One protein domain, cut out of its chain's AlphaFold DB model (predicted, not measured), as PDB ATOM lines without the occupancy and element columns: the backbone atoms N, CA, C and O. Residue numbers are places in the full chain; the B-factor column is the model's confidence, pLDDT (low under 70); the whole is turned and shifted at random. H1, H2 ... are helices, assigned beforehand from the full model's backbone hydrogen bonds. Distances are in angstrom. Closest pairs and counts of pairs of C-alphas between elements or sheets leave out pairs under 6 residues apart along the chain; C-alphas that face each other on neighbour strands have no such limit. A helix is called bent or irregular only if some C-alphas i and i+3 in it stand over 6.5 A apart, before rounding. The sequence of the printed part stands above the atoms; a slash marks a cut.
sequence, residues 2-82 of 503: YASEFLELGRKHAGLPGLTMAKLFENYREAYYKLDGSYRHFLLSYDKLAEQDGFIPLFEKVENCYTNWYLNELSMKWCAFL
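This is residues 2 to 82 of the 503 residues of the protein "PglZ domain protein" of Pelotomaculum sp. PtaU1.Bin065 (UniProt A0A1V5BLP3). A long helical hairpin makes a rod: H3 runs most of its length, the bent helix H2 folds back beside it, and the short helix H1 packs on one side of both H2b and H3. H2b, H1 and H3 lie side by side as a three-helix bundle, while H2a carries the rod on at one end and residues 47 to 54 stick out at the other. The printed part has 81 residues with three named helices, in the order H1, H2, H3, and no named strand; the class is all helix. It is only just compact, close to loose, with a radius of gyration of the C-alphas of 13.9 A, and it spans 45 by 20 by 19 A.

Find C-alpha 53 at (-9.278, 58.856, 7.419); from there H3, residues 53 to 80, runs 39.4 A to C-alpha 80 at (-26.623, 27.914, -9.791). It is irregular: C-alphas 54 and 57 are 7.5 A apart. Look next at H2, residues 21 to 46, assigned as one helix by its hydrogen bonds but bent, with C-alphas 30 and 33 at 7.2 A. Its arms are H2a, residues 21 to 30, 14.4 A long, and H2b, residues 33 to 46, 19.9 A long. H1, residues 2 to 12, begins at C-alpha 2, (-12.208, 41.969, 13.040), and is 15.1 A long.

H1, H2b and H3 form an up and down bundle, each running against the one before it in the chain. Start from H3, which touches H2b with residues 59 to 70 alone; the closest C-alphas are those of Tyr 39 and Tyr 66, 7.4 A apart. These two are a helical hairpin, running opposite ways at a shallow tilt of 23 degrees. H3 touches H1 with residues 58 to 70 alone, closest at the C-alphas of Ala 3 and Val 62, 6.7 A, the same way at a steep tilt of 40 degrees. H1 touches H2b, closest at the C-alphas of Tyr 2 and Phe 42, 5.1 A, opposite ways at a shallow tilt of 28 degrees. H2a and H2b stand at a steep tilt of 46 degrees. H2a is close to but not clearly touching H3, with the C-alphas of Met 21 and Trp 78 closest at 6.9 A; H1 and H2a are apart. In H1, H2a and H2b every O i to N i+4 pair is within hydrogen-bond range; in H3, 19 of 24 are.

Look to Thr 20 and Ala 50 for the two C-alphas farthest apart, 45.1 A. Without residues 47 to 54, which stand free, the body spans 38 by 20 by 19 A. The links H1 to H2 and H2 to H3 are short, and the printed part has no cut. The model's mean pLDDT over the printed part is 94.9, and no printed residue is under 70.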
ATOM      1  N   TYR A   2     -11.146  42.549  13.887       94.19
ATOM      2  CA  TYR A   2     -12.208  41.969  13.040       94.19
ATOM      3  C   TYR A   2     -11.911  41.982  11.532       94.19
ATOM      4  O   TYR A   2     -12.184  41.004  10.849       94.19
ATOM      5  N   ALA A   3     -11.260  43.031  11.016       94.50
ATOM      6  CA  ALA A   3     -10.787  43.040   9.629       94.50
ATOM      7  C   ALA A   3      -9.768  41.920   9.343       94.50
ATOM      8  O   ALA A   3      -9.812  41.292   8.288       94.50
ATOM      9  N   SER A   4      -8.853  41.646  10.279       95.06
ATOM     10  CA  SER A   4      -7.876  40.560  10.141       95.06
ATOM     11  C   SER A   4      -8.563  39.198  10.161       95.06
ATOM     12  O   SER A   4      -8.280  38.379   9.295       95.06
ATOM     13  N   GLU A   5      -9.500  38.991  11.090       95.06
ATOM     14  CA  GLU A   5     -10.308  37.769  11.170       95.06
ATOM     15  C   GLU A   5     -11.089  37.534   9.870       95.06
ATOM     16  O   GLU A   5     -11.009  36.452   9.287       95.06
ATOM     17  N   PHE A   6     -11.761  38.570   9.358       97.31
ATOM     18  CA  PHE A   6     -12.479  38.515   8.088       97.31
ATOM     19  C   PHE A   6     -11.560  38.100   6.929       97.31
ATOM     20  O   PHE A   6     -11.876  37.182   6.176       97.31
ATOM     21  N   LEU A   7     -10.389  38.732   6.802       95.75
ATOM     22  CA  LEU A   7      -9.431  38.428   5.733       95.75
ATOM     23  C   LEU A   7      -8.783  37.040   5.890       95.75
ATOM     24  O   LEU A   7      -8.467  36.391   4.892       95.75
ATOM     25  N   GLU A   8      -8.581  36.559   7.118       96.06
ATOM     26  CA  GLU A   8      -8.081  35.209   7.399       96.06
ATOM     27  C   GLU A   8      -9.097  34.131   7.037       96.06
ATOM     28  O   GLU A   8      -8.750  33.177   6.331       96.06
ATOM     29  N   LEU A   9     -10.355  34.310   7.448       94.69
ATOM     30  CA  LEU A   9     -11.475  33.486   6.991       94.69
ATOM     31  C   LEU A   9     -11.584  33.536   5.467       94.69
ATOM     32  O   LEU A   9     -11.780  32.499   4.831       94.69
ATOM     33  N   GLY A  10     -11.362  34.721   4.893       94.12
ATOM     34  CA  GLY A  10     -11.340  34.959   3.461       94.12
ATOM     35  C   GLY A  10     -10.341  34.078   2.724       94.12
ATOM     36  O   GLY A  10     -10.691  33.362   1.789       94.12
ATOM     37  N   ARG A  11      -9.097  34.041   3.209       94.50
ATOM     38  CA  ARG A  11      -8.053  33.157   2.669       94.50
ATOM     39  C   ARG A  11      -8.374  31.680   2.885       94.50
ATOM     40  O   ARG A  11      -8.226  30.886   1.960       94.50
ATOM     41  N   LYS A  12      -8.830  31.307   4.084       95.12
ATOM     42  CA  LYS A  12      -9.157  29.915   4.438       95.12
ATOM     43  C   LYS A  12     -10.281  29.342   3.572       95.12
ATOM     44  O   LYS A  12     -10.274  28.153   3.261       95.12
ATOM     45  N   HIS A  13     -11.240  30.179   3.187       94.12
ATOM     46  CA  HIS A  13     -12.430  29.792   2.438       94.12
ATOM     47  C   HIS A  13     -12.502  30.445   1.052       94.12
ATOM     48  O   HIS A  13     -13.595  30.570   0.511       94.12
ATOM     49  N   ALA A  14     -11.358  30.797   0.448       91.31
ATOM     50  CA  ALA A  14     -11.282  31.554  -0.809       91.31
ATOM     51  C   ALA A  14     -12.157  30.970  -1.933       91.31
ATOM     52  O   ALA A  14     -12.822  31.698  -2.667       91.31
ATOM     53  N   GLY A  15     -12.191  29.638  -2.027       89.75
ATOM     54  CA  GLY A  15     -12.962  28.914  -3.031       89.75
ATOM     55  C   GLY A  15     -14.402  28.589  -2.643       89.75
ATOM     56  O   GLY A  15     -15.043  27.906  -3.433       89.75
ATOM     57  N   LEU A  16     -14.898  29.000  -1.465       90.94
ATOM     58  CA  LEU A  16     -16.241  28.706  -0.923       90.94
ATOM     59  C   LEU A  16     -16.789  27.342  -1.405       90.94
ATOM     60  O   LEU A  16     -17.741  27.312  -2.191       90.94
ATOM     61  N   PRO A  17     -16.108  26.221  -1.085       87.38
ATOM     62  CA  PRO A  17     -16.457  24.917  -1.637       87.38
ATOM     63  C   PRO A  17     -17.862  24.486  -1.203       87.38
ATOM     64  O   PRO A  17     -18.258  24.682  -0.061       87.38
ATOM     65  N   GLY A  18     -18.600  23.828  -2.089       78.81
ATOM     66  CA  GLY A  18     -19.947  23.330  -1.812       78.81
ATOM     67  C   GLY A  18     -20.519  22.707  -3.072       78.81
ATOM     68  O   GLY A  18     -21.142  23.395  -3.864       78.81
ATOM     69  N   LEU A  19     -20.247  21.417  -3.282       84.94
ATOM     70  CA  LEU A  19     -20.581  20.712  -4.529       84.94
ATOM     71  C   LEU A  19     -22.078  20.397  -4.674       84.94
ATOM     72  O   LEU A  19     -22.513  19.967  -5.735       84.94
ATOM     73  N   THR A  20     -22.860  20.588  -3.611       92.38
ATOM     74  CA  THR A  20     -24.311  20.391  -3.599       92.38
ATOM     75  C   THR A  20     -24.983  21.503  -2.805       92.38
ATOM     76  O   THR A  20     -24.372  22.082  -1.903       92.38
ATOM     77  N   MET A  21     -26.269  21.736  -3.076       92.38
ATOM     78  CA  MET A  21     -27.102  22.686  -2.335       92.38
ATOM     79  C   MET A  21     -27.059  22.441  -0.817       92.38
ATOM     80  O   MET A  21     -26.777  23.355  -0.046       92.38
ATOM     81  N   ALA A  22     -27.251  21.188  -0.383       94.75
ATOM     82  CA  ALA A  22     -27.203  20.816   1.031       94.75
ATOM     83  C   ALA A  22     -25.826  21.084   1.654       94.75
ATOM     84  O   ALA A  22     -25.740  21.589   2.772       94.75
ATOM     85  N   LYS A  23     -24.738  20.800   0.926       95.94
ATOM     86  CA  LYS A  23     -23.388  21.042   1.442       95.94
ATOM     87  C   LYS A  23     -23.050  22.530   1.505       95.94
ATOM     88  O   LYS A  23     -22.367  22.938   2.440       95.94
ATOM     89  N   LEU A  24     -23.516  23.337   0.552       96.31
ATOM     90  CA  LEU A  24     -23.301  24.784   0.574       96.31
ATOM     91  C   LEU A  24     -24.078  25.447   1.723       96.31
ATOM     92  O   LEU A  24     -23.503  26.253   2.452       96.31
ATOM     93  N   PHE A  25     -25.331  25.035   1.941       97.44
ATOM     94  CA  PHE A  25     -26.141  25.460   3.089       97.44
ATOM     95  C   PHE A  25     -25.468  25.091   4.423       97.44
ATOM     96  O   PHE A  25     -25.313  25.930   5.309       97.44
ATOM     97  N   GLU A  26     -24.992  23.850   4.548       96.88
ATOM     98  CA  GLU A  26     -24.270  23.374   5.733       96.88
ATOM     99  C   GLU A  26     -22.962  24.146   5.968       96.88
ATOM    100  O   GLU A  26     -22.663  24.560   7.083       96.88
ATOM    101  N   ASN A  27     -22.177  24.392   4.916       97.62
ATOM    102  CA  ASN A  27     -20.934  25.152   5.039       97.62
ATOM    103  C   ASN A  27     -21.194  26.609   5.444       97.62
ATOM    104  O   ASN A  27     -20.400  27.180   6.196       97.62
ATOM    105  N   TYR A  28     -22.312  27.196   5.003       98.31
ATOM    106  CA  TYR A  28     -22.740  28.495   5.506       98.31
ATOM    107  C   TYR A  28     -23.017  28.451   7.005       98.31
ATOM    108  O   TYR A  28     -22.442  29.250   7.744       98.31
ATOM    109  N   ARG A  29     -23.808  27.466   7.447       96.00
ATOM    110  CA  ARG A  29     -24.177  27.251   8.853       96.00
ATOM    111  C   ARG A  29     -22.977  27.038   9.781       96.00
ATOM    112  O   ARG A  29     -22.999  27.512  10.912       96.00
ATOM    113  N   GLU A  30     -21.945  26.330   9.328       95.31
ATOM    114  CA  GLU A  30     -20.794  25.945  10.163       95.31
ATOM    115  C   GLU A  30     -19.615  26.930  10.088       95.31
ATOM    116  O   GLU A  30     -18.831  27.063  11.037       95.31
ATOM    117  N   ALA A  31     -19.453  27.619   8.953       96.00
ATOM    118  CA  ALA A  31     -18.253  28.406   8.686       96.00
ATOM    119  C   ALA A  31     -18.519  29.771   8.047       96.00
ATOM    120  O   ALA A  31     -17.951  30.754   8.520       96.00
ATOM    121  N   TYR A  32     -19.329  29.865   6.988       98.00
ATOM    122  CA  TYR A  32     -19.380  31.115   6.214       98.00
ATOM    123  C   TYR A  32     -20.133  32.239   6.913       98.00
ATOM    124  O   TYR A  32     -19.736  33.388   6.757       98.00
ATOM    125  N   TYR A  33     -21.090  31.929   7.792       98.06
ATOM    126  CA  TYR A  33     -21.732  32.942   8.638       98.06
ATOM    127  C   TYR A  33     -20.716  33.782   9.444       98.06
ATOM    128  O   TYR A  33     -20.991  34.924   9.797       98.06
ATOM    129  N   LYS A  34     -19.516  33.247   9.725       98.19
ATOM    130  CA  LYS A  34     -18.454  33.973  10.437       98.19
ATOM    131  C   LYS A  34     -17.912  35.147   9.623       98.19
ATOM    132  O   LYS A  34     -17.525  36.145  10.212       98.19
ATOM    133  N   LEU A  35     -17.930  35.066   8.290       98.50
ATOM    134  CA  LEU A  35     -17.582  36.196   7.419       98.50
ATOM    135  C   LEU A  35     -18.613  37.326   7.562       98.50
ATOM    136  O   LEU A  35     -18.219  38.482   7.697       98.50
ATOM    137  N   ASP A  36     -19.911  36.995   7.619       98.50
ATOM    138  CA  ASP A  36     -20.977  37.968   7.912       98.50
ATOM    139  C   ASP A  36     -20.812  38.591   9.309       98.50
ATOM    140  O   ASP A  36     -20.973  39.804   9.467       98.50
ATOM    141  N   GLY A  37     -20.443  37.779  10.307       97.75
ATOM    142  CA  GLY A  37     -20.189  38.224  11.679       97.75
ATOM    143  C   GLY A  37     -18.986  39.162  11.786       97.75
ATOM    144  O   GLY A  37     -19.118  40.279  12.286       97.75
ATOM    145  N   SER A  38     -17.821  38.765  11.264       98.19
ATOM    146  CA  SER A  38     -16.611  39.599  11.296       98.19
ATOM    147  C   SER A  38     -16.782  40.896  10.503       98.19
ATOM    148  O   SER A  38     -16.280  41.931  10.934       98.19
ATOM    149  N   TYR A  39     -17.514  40.877   9.382       98.56
ATOM    150  CA  TYR A  39     -17.849  42.095   8.638       98.56
ATOM    151  C   TYR A  39     -18.751  43.035   9.453       98.56
ATOM    152  O   TYR A  39     -18.456  44.227   9.560       98.56
ATOM    153  N   ARG A  40     -19.796  42.501  10.104       98.25
ATOM    154  CA  ARG A  40     -20.669  43.279  10.996       98.25
ATOM    155  C   ARG A  40     -19.891  43.927  12.141       98.25
ATOM    156  O   ARG A  40     -20.033  45.127  12.367       98.25
ATOM    157  N   HIS A  41     -19.045  43.163  12.832       98.00
ATOM    158  CA  HIS A  41     -18.213  43.679  13.928       98.00
ATOM    159  C   HIS A  41     -17.176  44.692  13.459       98.00
ATOM    160  O   HIS A  41     -16.897  45.666  14.163       98.00
ATOM    161  N   PHE A  42     -16.610  44.480  12.269       97.88
ATOM    162  CA  PHE A  42     -15.714  45.443  11.648       97.88
ATOM    163  C   PHE A  42     -16.418  46.781  11.425       97.88
ATOM    164  O   PHE A  42     -15.919  47.786  11.926       97.88
ATOM    165  N   LEU A  43     -17.578  46.797  10.758       97.38
ATOM    166  CA  LEU A  43     -18.306  48.041  10.497       97.38
ATOM    167  C   LEU A  43     -18.805  48.709  11.777       97.38
ATOM    168  O   LEU A  43     -18.591  49.903  11.950       97.38
ATOM    169  N   LEU A  44     -19.342  47.940  12.726       96.12
ATOM    170  CA  LEU A  44     -19.742  48.466  14.035       96.12
ATOM    171  C   LEU A  44     -18.580  49.149  14.778       96.12
ATOM    172  O   LEU A  44     -18.787  50.117  15.506       96.12
ATOM    173  N   SER A  45     -17.361  48.621  14.641       95.44
ATOM    174  CA  SER A  45     -16.165  49.214  15.250       95.44
ATOM    175  C   SER A  45     -15.664  50.421  14.458       95.44
ATOM    176  O   SER A  45     -15.241  51.405  15.057       95.44
ATOM    177  N   TYR A  46     -15.709  50.342  13.128       95.62
ATOM    178  CA  TYR A  46     -15.288  51.404  12.215       95.62
ATOM    179  C   TYR A  46     -16.144  52.667  12.381       95.62
ATOM    180  O   TYR A  46     -15.606  53.768  12.492       95.62
ATOM    181  N   ASP A  47     -17.462  52.503  12.506       93.88
ATOM    182  CA  ASP A  47     -18.416  53.603  12.682       93.88
ATOM    183  C   ASP A  47     -18.235  54.347  14.020       93.88
ATOM    184  O   ASP A  47     -18.665  55.487  14.161       93.88
ATOM    185  N   LYS A  48     -17.557  53.732  15.000       93.50
ATOM    186  CA  LYS A  48     -17.272  54.323  16.320       93.50
ATOM    187  C   LYS A  48     -15.922  55.033  16.407       93.50
ATOM    188  O   LYS A  48     -15.590  55.570  17.465       93.50
ATOM    189  N   LEU A  49     -15.112  54.997  15.352       93.31
ATOM    190  CA  LEU A  49     -13.827  55.690  15.336       93.31
ATOM    191  C   LEU A  49     -14.049  57.205  15.340       93.31
ATOM    192  O   LEU A  49     -14.842  57.718  14.559       93.31
ATOM    193  N   ALA A  50     -13.308  57.917  16.193       91.88
ATOM    194  CA  ALA A  50     -13.336  59.380  16.218       91.88
ATOM    195  C   ALA A  50     -12.775  59.984  14.917       91.88
ATOM    196  O   ALA A  50     -13.297  60.984  14.439       91.88
ATOM    197  N   GLU A  51     -11.751  59.348  14.335       91.19
ATOM    198  CA  GLU A  51     -11.206  59.698  13.023       91.19
ATOM    199  C   GLU A  51     -11.056  58.452  12.145       91.19
ATOM    200  O   GLU A  51     -10.431  57.461  12.534       91.19
ATOM    201  N   GLN A  52     -11.647  58.509  10.952       91.62
ATOM    202  CA  GLN A  52     -11.737  57.380  10.023       91.62
ATOM    203  C   GLN A  52     -10.715  57.440   8.879       91.62
ATOM    204  O   GLN A  52     -10.438  56.399   8.281       91.62
ATOM    205  N   ASP A  53     -10.118  58.606   8.602       93.06
ATOM    206  CA  ASP A  53      -9.278  58.856   7.419       93.06
ATOM    207  C   ASP A  53      -8.119  57.862   7.284       93.06
ATOM    208  O   ASP A  53      -7.911  57.264   6.225       93.06
ATOM    209  N   GLY A  54      -7.413  57.590   8.386       92.94
ATOM    210  CA  GLY A  54      -6.312  56.619   8.412       92.94
ATOM    211  C   GLY A  54      -6.739  55.165   8.157       92.94
ATOM    212  O   GLY A  54      -5.897  54.319   7.856       92.94
ATOM    213  N   PHE A  55      -8.036  54.863   8.255       94.62
ATOM    214  CA  PHE A  55      -8.601  53.524   8.086       94.62
ATOM    215  C   PHE A  55      -9.399  53.353   6.789       94.62
ATOM    216  O   PHE A  55      -9.830  52.231   6.513       94.62
ATOM    217  N   ILE A  56      -9.559  54.399   5.968       96.12
ATOM    218  CA  ILE A  56     -10.265  54.321   4.676       96.12
ATOM    219  C   ILE A  56      -9.724  53.176   3.798       96.12
ATOM    220  O   ILE A  56     -10.528  52.335   3.396       96.12
ATOM    221  N   PRO A  57      -8.398  53.012   3.588       96.94
ATOM    222  CA  PRO A  57      -7.893  51.917   2.752       96.94
ATOM    223  C   PRO A  57      -8.229  50.521   3.300       96.94
ATOM    224  O   PRO A  57      -8.378  49.557   2.547       96.94
ATOM    225  N   LEU A  58      -8.339  50.385   4.628       96.50
ATOM    226  CA  LEU A  58      -8.743  49.132   5.262       96.50
ATOM    227  C   LEU A  58     -10.238  48.873   5.060       96.50
ATOM    228  O   LEU A  58     -10.608  47.748   4.721       96.50
ATOM    229  N   PHE A  59     -11.070  49.899   5.251       97.00
ATOM    230  CA  PHE A  59     -12.505  49.839   4.986       97.00
ATOM    231  C   PHE A  59     -12.780  49.441   3.538       97.00
ATOM    232  O   PHE A  59     -13.444  48.431   3.318       97.00
ATOM    233  N   GLU A  60     -12.193  50.137   2.565       97.06
ATOM    234  CA  GLU A  60     -12.378  49.847   1.138       97.06
ATOM    235  C   GLU A  60     -11.976  48.410   0.797       97.06
ATOM    236  O   GLU A  60     -12.679  47.710   0.067       97.06
ATOM    237  N   LYS A  61     -10.869  47.928   1.372       97.25
ATOM    238  CA  LYS A  61     -10.415  46.550   1.172       97.25
ATOM    239  C   LYS A  61     -11.407  45.526   1.721       97.25
ATOM    240  O   LYS A  61     -11.677  44.532   1.044       97.25
ATOM    241  N   VAL A  62     -11.909  45.729   2.940       98.06
ATOM    242  CA  VAL A  62     -12.878  44.815   3.567       98.06
ATOM    243  C   VAL A  62     -14.216  44.873   2.836       98.06
ATOM    244  O   VAL A  62     -14.742  43.819   2.490       98.06
ATOM    245  N   GLU A  63     -14.718  46.068   2.524       97.25
ATOM    246  CA  GLU A  63     -15.973  46.280   1.797       97.25
ATOM    247  C   GLU A  63     -15.935  45.627   0.416       97.25
ATOM    248  O   GLU A  63     -16.830  44.859   0.065       97.25
ATOM    249  N   ASN A  64     -14.866  45.851  -0.351       96.25
ATOM    250  CA  ASN A  64     -14.689  45.234  -1.663       96.25
ATOM    251  C   ASN A  64     -14.620  43.701  -1.565       96.25
ATOM    252  O   ASN A  64     -15.219  42.989  -2.367       96.25
ATOM    253  N   CYS A  65     -13.910  43.175  -0.565       97.25
ATOM    254  CA  CYS A  65     -13.802  41.734  -0.353       97.25
ATOM    255  C   CYS A  65     -15.150  41.120   0.072       97.25
ATOM    256  O   CYS A  65     -15.524  40.056  -0.420       97.25
ATOM    257  N   TYR A  66     -15.920  41.805   0.918       97.81
ATOM    258  CA  TYR A  66     -17.248  41.362   1.334       97.81
ATOM    259  C   TYR A  66     -18.254  41.389   0.180       97.81
ATOM    260  O   TYR A  66     -18.939  40.399  -0.070       97.81
ATOM    261  N   THR A  67     -18.320  42.494  -0.560       94.81
ATOM    262  CA  THR A  67     -19.332  42.710  -1.602       94.81
ATOM    263  C   THR A  67     -19.032  41.960  -2.897       94.81
ATOM    264  O   THR A  67     -19.910  41.247  -3.392       94.81
ATOM    265  N   ASN A  68     -17.808  42.079  -3.423       92.38
ATOM    266  CA  ASN A  68     -17.449  41.603  -4.764       92.38
ATOM    267  C   ASN A  68     -16.882  40.182  -4.780       92.38
ATOM    268  O   ASN A  68     -16.980  39.506  -5.802       92.38
ATOM    269  N   TRP A  69     -16.323  39.708  -3.662       95.88
ATOM    270  CA  TRP A  69     -15.927  38.308  -3.512       95.88
ATOM    271  C   TRP A  69     -16.957  37.531  -2.694       95.88
ATOM    272  O   TRP A  69     -17.714  36.761  -3.273       95.88
ATOM    273  N   TYR A  70     -17.025  37.731  -1.375       97.75
ATOM    274  CA  TYR A  70     -17.766  36.827  -0.491       97.75
ATOM    275  C   TYR A  70     -19.256  36.725  -0.842       97.75
ATOM    276  O   TYR A  70     -19.736  35.637  -1.167       97.75
ATOM    277  N   LEU A  71     -19.982  37.847  -0.811       96.06
ATOM    278  CA  LEU A  71     -21.415  37.871  -1.100       96.06
ATOM    279  C   LEU A  71     -21.711  37.431  -2.535       96.06
ATOM    280  O   LEU A  71     -22.640  36.652  -2.751       96.06
ATOM    281  N   ASN A  72     -20.937  37.926  -3.502       93.38
ATOM    282  CA  ASN A  72     -21.151  37.635  -4.914       93.38
ATOM    283  C   ASN A  72     -20.903  36.151  -5.238       93.38
ATOM    284  O   ASN A  72     -21.806  35.477  -5.725       93.38
ATOM    285  N   GLU A  73     -19.728  35.614  -4.903       95.31
ATOM    286  CA  GLU A  73     -19.358  34.220  -5.186       95.31
ATOM    287  C   GLU A  73     -20.266  33.223  -4.464       95.31
ATOM    288  O   GLU A  73     -20.705  32.235  -5.058       95.31
ATOM    289  N   LEU A  74     -20.584  33.482  -3.187       97.06
ATOM    290  CA  LEU A  74     -21.496  32.629  -2.425       97.06
ATOM    291  C   LEU A  74     -22.881  32.597  -3.075       97.06
ATOM    292  O   LEU A  74     -23.448  31.523  -3.283       97.06
ATOM    293  N   SER A  75     -23.408  33.774  -3.415       94.75
ATOM    294  CA  SER A  75     -24.750  33.899  -3.980       94.75
ATOM    295  C   SER A  75     -24.832  33.347  -5.401       94.75
ATOM    296  O   SER A  75     -25.831  32.726  -5.742       94.75
ATOM    297  N   MET A  76     -23.787  33.501  -6.220       93.44
ATOM    298  CA  MET A  76     -23.726  32.918  -7.566       93.44
ATOM    299  C   MET A  76     -23.736  31.389  -7.522       93.44
ATOM    300  O   MET A  76     -24.515  30.761  -8.240       93.44
ATOM    301  N   LYS A  77     -22.935  30.782  -6.636       94.56
ATOM    302  CA  LYS A  77     -22.938  29.323  -6.431       94.56
ATOM    303  C   LYS A  77     -24.275  28.818  -5.918       94.56
ATOM    304  O   LYS A  77     -24.754  27.787  -6.375       94.56
ATOM    305  N   TRP A  78     -24.879  29.547  -4.985       94.69
ATOM    306  CA  TRP A  78     -26.201  29.219  -4.471       94.69
ATOM    307  C   TRP A  78     -27.268  29.281  -5.570       94.69
ATOM    308  O   TRP A  78     -27.999  28.313  -5.762       94.69
ATOM    309  N   CYS A  79     -27.301  30.365  -6.350       92.56
ATOM    310  CA  CYS A  79     -28.229  30.528  -7.468       92.56
ATOM    311  C   CYS A  79     -28.073  29.449  -8.540       92.56
ATOM    312  O   CYS A  79     -29.087  29.023  -9.083       92.56
ATOM    313  N   ALA A  80     -26.853  28.981  -8.817       92.50
ATOM    314  CA  ALA A  80     -26.623  27.914  -9.791       92.50
ATOM    315  C   ALA A  80     -27.368  26.616  -9.425       92.50
ATOM    316  O   ALA A  80     -27.884  25.945 -10.308       92.50
ATOM    317  N   PHE A  81     -27.507  26.293  -8.133       91.19
ATOM    318  CA  PHE A  81     -28.297  25.134  -7.690       91.19
ATOM    319  C   PHE A  81     -29.815  25.331  -7.801       91.19
ATOM    320  O   PHE A  81     -30.559  24.368  -7.652       91.19
ATOM    321  N   LEU A  82     -30.275  26.566  -8.012       89.25
ATOM    322  CA  LEU A  82     -31.694  26.922  -8.091       89.25
ATOM    323  C   LEU A  82     -32.198  27.039  -9.538       89.25
ATOM    324  O   LEU A  82     -33.399  27.186  -9.750       89.25
TER     325      LEU A  82